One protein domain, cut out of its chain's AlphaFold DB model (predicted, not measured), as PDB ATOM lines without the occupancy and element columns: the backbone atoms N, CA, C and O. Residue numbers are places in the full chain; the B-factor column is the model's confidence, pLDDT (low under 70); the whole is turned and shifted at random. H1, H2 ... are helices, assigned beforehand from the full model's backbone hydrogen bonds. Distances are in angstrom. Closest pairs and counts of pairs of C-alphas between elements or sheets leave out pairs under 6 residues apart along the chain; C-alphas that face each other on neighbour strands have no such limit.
ATOM      1  N   LEU A 203       5.003 -52.332  12.922       98.12
ATOM      2  CA  LEU A 203       4.212 -52.146  14.137       98.12
ATOM      3  C   LEU A 203       5.070 -51.719  15.336       98.12
ATOM      4  O   LEU A 203       4.607 -50.954  16.185       98.12
ATOM      5  N   ARG A 204       6.304 -52.226  15.450       98.56
ATOM      6  CA  ARG A 204       7.233 -51.804  16.509       98.56
ATOM      7  C   ARG A 204       7.729 -50.383  16.270       98.56
ATOM      8  O   ARG A 204       7.757 -49.618  17.229       98.56
ATOM      9  N   THR A 205       8.057 -50.035  15.030       96.88
ATOM     10  CA  THR A 205       8.475 -48.681  14.642       96.88
ATOM     11  C   THR A 205       7.378 -47.665  14.950       96.88
ATOM     12  O   THR A 205       7.609 -46.746  15.730       96.88
ATOM     13  N   ALA A 206       6.149 -47.910  14.491       95.06
ATOM     14  CA  ALA A 206       5.004 -47.034  14.744       95.06
ATOM     15  C   ALA A 206       4.683 -46.882  16.244       95.06
ATOM     16  O   ALA A 206       4.288 -45.813  16.708       95.06
ATOM     17  N   ARG A 207       4.864 -47.947  17.042       98.38
ATOM     18  CA  ARG A 207       4.744 -47.855  18.508       98.38
ATOM     19  C   ARG A 207       5.832 -46.969  19.110       98.38
ATOM     20  O   ARG A 207       5.505 -46.145  19.954       98.38
ATOM     21  N   GLY A 208       7.077 -47.114  18.660       97.88
ATOM     22  CA  GLY A 208       8.184 -46.260  19.088       97.88
ATOM     23  C   GLY A 208       7.938 -44.784  18.771       97.88
ATOM     24  O   GLY A 208       8.101 -43.940  19.645       97.88
ATOM     25  N   GLU A 209       7.464 -44.480  17.562       98.00
ATOM     26  CA  GLU A 209       7.093 -43.119  17.149       98.00
ATOM     27  C   GLU A 209       5.969 -42.545  18.015       98.00
ATOM     28  O   GLU A 209       6.075 -41.430  18.523       98.00
ATOM     29  N   ARG A 210       4.906 -43.323  18.253       98.25
ATOM     30  CA  ARG A 210       3.804 -42.914  19.132       98.25
ATOM     31  C   ARG A 210       4.289 -42.629  20.553       98.25
ATOM     32  O   ARG A 210       3.859 -41.647  21.158       98.25
ATOM     33  N   ASP A 211       5.146 -43.483  21.100       98.00
ATOM     34  CA  ASP A 211       5.666 -43.322  22.456       98.00
ATOM     35  C   ASP A 211       6.579 -42.081  22.545       98.00
ATOM     36  O   ASP A 211       6.465 -41.309  23.498       98.00
ATOM     37  N   ALA A 212       7.394 -41.812  21.516       97.12
ATOM     38  CA  ALA A 212       8.204 -40.594  21.413       97.12
ATOM     39  C   ALA A 212       7.343 -39.322  21.325       97.12
ATOM     40  O   ALA A 212       7.587 -38.354  22.048       97.12
ATOM     41  N   LEU A 213       6.290 -39.332  20.501       97.31
ATOM     42  CA  LEU A 213       5.334 -38.224  20.416       97.31
ATOM     43  C   LEU A 213       4.609 -37.998  21.747       97.31
ATOM     44  O   LEU A 213       4.425 -36.859  22.166       97.31
ATOM     45  N   THR A 214       4.238 -39.075  22.440       98.25
ATOM     46  CA  THR A 214       3.595 -38.998  23.759       98.25
ATOM     47  C   THR A 214       4.530 -38.365  24.791       98.25
ATOM     48  O   THR A 214       4.101 -37.503  25.555       98.25
ATOM     49  N   ALA A 215       5.813 -38.736  24.788       97.62
ATOM     50  CA  ALA A 215       6.819 -38.115  25.646       97.62
ATOM     51  C   ALA A 215       6.980 -36.618  25.337       97.62
ATOM     52  O   ALA A 215       6.960 -35.799  26.255       97.62
ATOM     53  N   ARG A 216       7.035 -36.248  24.050       97.25
ATOM     54  CA  ARG A 216       7.131 -34.847  23.622       97.25
ATOM     55  C   ARG A 216       5.918 -34.019  24.046       97.25
ATOM     56  O   ARG A 216       6.079 -32.882  24.480       97.25
ATOM     57  N   ILE A 217       4.714 -34.582  23.949       97.81
ATOM     58  CA  ILE A 217       3.496 -33.944  24.467       97.81
ATOM     59  C   ILE A 217       3.633 -33.711  25.975       97.81
ATOM     60  O   ILE A 217       3.377 -32.602  26.430       97.81
ATOM     61  N   GLY A 218       4.104 -34.706  26.734       96.75
ATOM     62  CA  GLY A 218       4.330 -34.564  28.175       96.75
ATOM     63  C   GLY A 218       5.329 -33.455  28.538       96.75
ATOM     64  O   GLY A 218       5.084 -32.692  29.470       96.75
ATOM     65  N   GLU A 219       6.422 -33.313  27.782       97.38
ATOM     66  CA  GLU A 219       7.381 -32.209  27.949       97.38
ATOM     67  C   GLU A 219       6.737 -30.843  27.696       97.38
ATOM     68  O   GLU A 219       6.871 -29.934  28.515       97.38
ATOM     69  N   LEU A 220       6.000 -30.706  26.589       96.50
ATOM     70  CA  LEU A 220       5.314 -29.462  26.232       96.50
ATOM     71  C   LEU A 220       4.228 -29.099  27.252       96.50
ATOM     72  O   LEU A 220       4.034 -27.927  27.573       96.50
ATOM     73  N   GLU A 221       3.516 -30.088  27.790       97.94
ATOM     74  CA  GLU A 221       2.535 -29.869  28.851       97.94
ATOM     75  C   GLU A 221       3.192 -29.401  30.154       97.94
ATOM     76  O   GLU A 221       2.648 -28.507  30.811       97.94
ATOM     77  N   ALA A 222       4.365 -29.942  30.501       96.12
ATOM     78  CA  ALA A 222       5.149 -29.498  31.651       96.12
ATOM     79  C   ALA A 222       5.685 -28.066  31.463       96.12
ATOM     80  O   ALA A 222       5.568 -27.244  32.374       96.12
ATOM     81  N   GLU A 223       6.199 -27.734  30.275       96.44
ATOM     82  CA  GLU A 223       6.636 -26.377  29.923       96.44
ATOM     83  C   GLU A 223       5.473 -25.378  29.992       96.44
ATOM     84  O   GLU A 223       5.585 -24.312  30.607       96.44
ATOM     85  N   ARG A 224       4.313 -25.747  29.433       96.56
ATOM     86  CA  ARG A 224       3.088 -24.945  29.521       96.56
ATOM     87  C   ARG A 224       2.664 -24.739  30.974       96.56
ATOM     88  O   ARG A 224       2.282 -23.630  31.337       96.56
ATOM     89  N   HIS A 225       2.708 -25.783  31.803       95.88
ATOM     90  CA  HIS A 225       2.356 -25.679  33.220       95.88
ATOM     91  C   HIS A 225       3.295 -24.718  33.959       95.88
ATOM     92  O   HIS A 225       2.811 -23.794  34.604       95.88
ATOM     93  N   SER A 226       4.610 -24.853  33.761       94.44
ATOM     94  CA  SER A 226       5.611 -23.949  34.340       94.44
ATOM     95  C   SER A 226       5.421 -22.496  33.887       94.44
ATOM     96  O   SER A 226       5.506 -21.571  34.694       94.44
ATOM     97  N   THR A 227       5.097 -22.286  32.610       93.06
ATOM     98  CA  THR A 227       4.820 -20.948  32.067       93.06
ATOM     99  C   THR A 227       3.556 -20.348  32.685       93.06
ATOM    100  O   THR A 227       3.551 -19.178  33.065       93.06
ATOM    101  N   ASN A 228       2.493 -21.143  32.835       94.25
ATOM    102  CA  ASN A 228       1.251 -20.703  33.470       94.25
ATOM    103  C   ASN A 228       1.452 -20.342  34.949       94.25
ATOM    104  O   ASN A 228       0.911 -19.332  35.391       94.25
ATOM    105  N   GLU A 229       2.242 -21.118  35.697       95.06
ATOM    106  CA  GLU A 229       2.608 -20.789  37.083       95.06
ATOM    107  C   GLU A 229       3.387 -19.468  37.158       95.06
ATOM    108  O   GLU A 229       3.042 -18.584  37.942       95.06
ATOM    109  N   ALA A 230       4.384 -19.276  36.288       89.88
ATOM    110  CA  ALA A 230       5.162 -18.039  36.242       89.88
ATOM    111  C   ALA A 230       4.308 -16.806  35.882       89.88
ATOM    112  O   ALA A 230       4.546 -15.707  36.396       89.88
ATOM    113  N   LEU A 231       3.315 -16.979  35.002       89.50
ATOM    114  CA  LEU A 231       2.345 -15.939  34.661       89.50
ATOM    115  C   LEU A 231       1.420 -15.613  35.838       89.50
ATOM    116  O   LEU A 231       1.203 -14.429  36.102       89.50
ATOM    117  N   ASP A 232       0.902 -16.615  36.554       92.50
ATOM    118  CA  ASP A 232       0.058 -16.379  37.733       92.50
ATOM    119  C   ASP A 232       0.836 -15.619  38.817       92.50
ATOM    120  O   ASP A 232       0.373 -14.579  39.285       92.50
ATOM    121  N   ASP A 233       2.075 -16.025  39.108       89.00
ATOM    122  CA  ASP A 233       2.975 -15.310  40.023       89.00
ATOM    123  C   ASP A 233       3.168 -13.836  39.631       89.00
ATOM    124  O   ASP A 233       3.150 -12.939  40.482       89.00
ATOM    125  N   ALA A 234       3.369 -13.560  38.339       83.88
ATOM    126  CA  ALA A 234       3.518 -12.197  37.835       83.88
ATOM    127  C   ALA A 234       2.219 -11.386  37.987       83.88
ATOM    128  O   ALA A 234       2.256 -10.218  38.385       83.88
ATOM    129  N   VAL A 235       1.064 -12.002  37.720       88.88
ATOM    130  CA  VAL A 235      -0.255 -11.383  37.917       88.88
ATOM    131  C   VAL A 235      -0.511 -11.088  39.397       88.88
ATOM    132  O   VAL A 235      -1.014 -10.011  39.723       88.88
ATOM    133  N   GLN A 236      -0.144 -11.994  40.307       88.06
ATOM    134  CA  GLN A 236      -0.274 -11.773  41.750       88.06
ATOM    135  C   GLN A 236       0.624 -10.625  42.230       88.06
ATOM    136  O   GLN A 236       0.163  -9.763  42.982       88.06
ATOM    137  N   ALA A 237       1.868 -10.540  41.744       83.62
ATOM    138  CA  ALA A 237       2.779  -9.438  42.069       83.62
ATOM    139  C   ALA A 237       2.238  -8.070  41.605       83.62
ATOM    140  O   ALA A 237       2.291  -7.091  42.357       83.62
ATOM    141  N   LEU A 238       1.627  -8.010  40.413       83.44
ATOM    142  CA  LEU A 238       0.950  -6.802  39.928       83.44
ATOM    143  C   LEU A 238      -0.205  -6.386  40.844       83.44
ATOM    144  O   LEU A 238      -0.339  -5.207  41.172       83.44
ATOM    145  N   ARG A 239      -1.028  -7.347  41.281       86.56
ATOM    146  CA  ARG A 239      -2.160  -7.092  42.191       86.56
ATOM    147  C   ARG A 239      -1.711  -6.593  43.564       86.56
ATOM    148  O   ARG A 239      -2.417  -5.789  44.164       86.56
ATOM    149  N   ALA A 240      -0.544  -7.025  44.040       88.69
ATOM    150  CA  ALA A 240       0.041  -6.573  45.302       88.69
ATOM    151  C   ALA A 240       0.619  -5.142  45.249       88.69
ATOM    152  O   ALA A 240       1.036  -4.613  46.278       88.69
ATOM    153  N   GLY A 241       0.634  -4.493  44.077       84.31
ATOM    154  CA  GLY A 241       1.157  -3.135  43.906       84.31
ATOM    155  C   GLY A 241       2.669  -3.063  43.663       84.31
ATOM    156  O   GLY A 241       3.221  -1.964  43.614       84.31
ATOM    157  N   GLU A 242       3.348  -4.195  43.445       78.38
ATOM    158  CA  GLU A 242       4.783  -4.263  43.125       78.38
ATOM    159  C   GLU A 242       5.045  -3.990  41.629       78.38
ATOM    160  O   GLU A 242       5.584  -4.823  40.896       78.38
ATOM    161  N   THR A 243       4.618  -2.825  41.145       69.44
ATOM    162  CA  THR A 243       4.543  -2.508  39.706       69.44
ATOM    163  C   THR A 243       5.898  -2.513  38.988       69.44
ATOM    164  O   THR A 243       5.998  -3.118  37.921       69.44
ATOM    165  N   GLU A 244       6.959  -1.942  39.571       65.69
ATOM    166  CA  GLU A 244       8.305  -1.952  38.959       65.69
ATOM    167  C   GLU A 244       8.905  -3.364  38.876       65.69
ATOM    168  O   GLU A 244       9.441  -3.759  37.842       65.69
ATOM    169  N   ARG A 245       8.754  -4.174  39.932       66.56
ATOM    170  CA  ARG A 245       9.284  -5.549  39.970       66.56
ATOM    171  C   ARG A 245       8.526  -6.487  39.029       66.56
ATOM    172  O   ARG A 245       9.101  -7.429  38.486       66.56
ATOM    173  N   SER A 246       7.239  -6.217  38.838       63.88
ATOM    174  CA  SER A 246       6.364  -6.992  37.963       63.88
ATOM    175  C   SER A 246       6.596  -6.694  36.482       63.88
ATOM    176  O   SER A 246       6.578  -7.619  35.672       63.88
ATOM    177  N   ALA A 247       6.864  -5.433  36.125       72.31
ATOM    178  CA  ALA A 247       7.183  -5.044  34.751       72.31
ATOM    179  C   ALA A 247       8.487  -5.697  34.259       72.31
ATOM    180  O   ALA A 247       8.527  -6.226  33.148       72.31
ATOM    181  N   ASP A 248       9.518  -5.756  35.105       73.88
ATOM    182  CA  ASP A 248      10.785  -6.433  34.793       73.88
ATOM    183  C   ASP A 248      10.608  -7.956  34.636       73.88
ATOM    184  O   ASP A 248      11.174  -8.569  33.728       73.88
ATOM    185  N   LYS A 249       9.766  -8.580  35.476       72.06
ATOM    186  CA  LYS A 249       9.426 -10.013  35.382       72.06
ATOM    187  C   LYS A 249       8.670 -10.344  34.092       72.06
ATOM    188  O   LYS A 249       9.037 -11.297  33.409       72.06
ATOM    189  N   LEU A 250       7.657  -9.549  33.740       73.19
ATOM    190  CA  LEU A 250       6.902  -9.712  32.494       73.19
ATOM    191  C   LEU A 250       7.775  -9.478  31.264       73.19
ATOM    192  O   LEU A 250       7.688 -10.238  30.308       73.19
ATOM    193  N   THR A 251       8.662  -8.485  31.304       76.88
ATOM    194  CA  THR A 251       9.602  -8.217  30.205       76.88
ATOM    195  C   THR A 251      10.580  -9.377  30.012       76.88
ATOM    196  O   THR A 251      10.934  -9.687  28.882       76.88
ATOM    197  N   ARG A 252      10.973 -10.078  31.086       76.00
ATOM    198  CA  ARG A 252      11.790 -11.302  31.000       76.00
ATOM    199  C   ARG A 252      11.028 -12.525  30.488       76.00
ATOM    200  O   ARG A 252      11.628 -13.330  29.792       76.00
ATOM    201  N   LEU A 253       9.752 -12.665  30.845       70.25
ATOM    202  CA  LEU A 253       8.880 -13.754  30.378       70.25
ATOM    203  C   LEU A 253       8.464 -13.584  28.911       70.25
ATOM    204  O   LEU A 253       8.302 -14.567  28.203       70.25
TER     205      LEU A 253
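What this domain is: This is residues 203 to 253 of the 339 residues of an uncharacterized protein of Streptomyces fradiae (UniProt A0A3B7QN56). One long helix, H1, makes the length of a rod, and a short helix, H2, folds back beside its last part as a lopsided helical hairpin. Residues 203 to 226 of H1 stick out free. The printed part has 51 residues, with two named helices in the order H1, H2 and no named strand; the class is all helix. It is extended, with a radius of gyration of the C-alphas of 17.9 A, and spans 57 by 15 by 6 A.

Where its parts are: H1 holds residues 203 to 239, 53.5 A from C-alpha 203 at (4.212, -52.146, 14.137) to C-alpha 239 at (-2.160, -7.092, 42.191). H2 holds residues 243 to 253, 15.2 A long, and ends with C-alpha 253 at (8.880, -13.754, 30.378).

How they stand to each other: H1 touches H2 with residues 234 to 238 alone; the closest C-alphas, those of Leu 238 and Ser 246, are 5.8 A apart. The two form a helical hairpin, at a shallow tilt of 15 degrees, opposite ways. In H1 and H2 every O i to N i+4 pair is within hydrogen-bond range.

The domain as a whole: The two C-alphas farthest apart, those of Leu 203 and Gly 241, are 57.4 A apart. The printed part has no cut, and the link from H1 to H2 is tight, with 3 residues. Mean pLDDT of the printed part is 88.7; residues 243 to 246 are under 70.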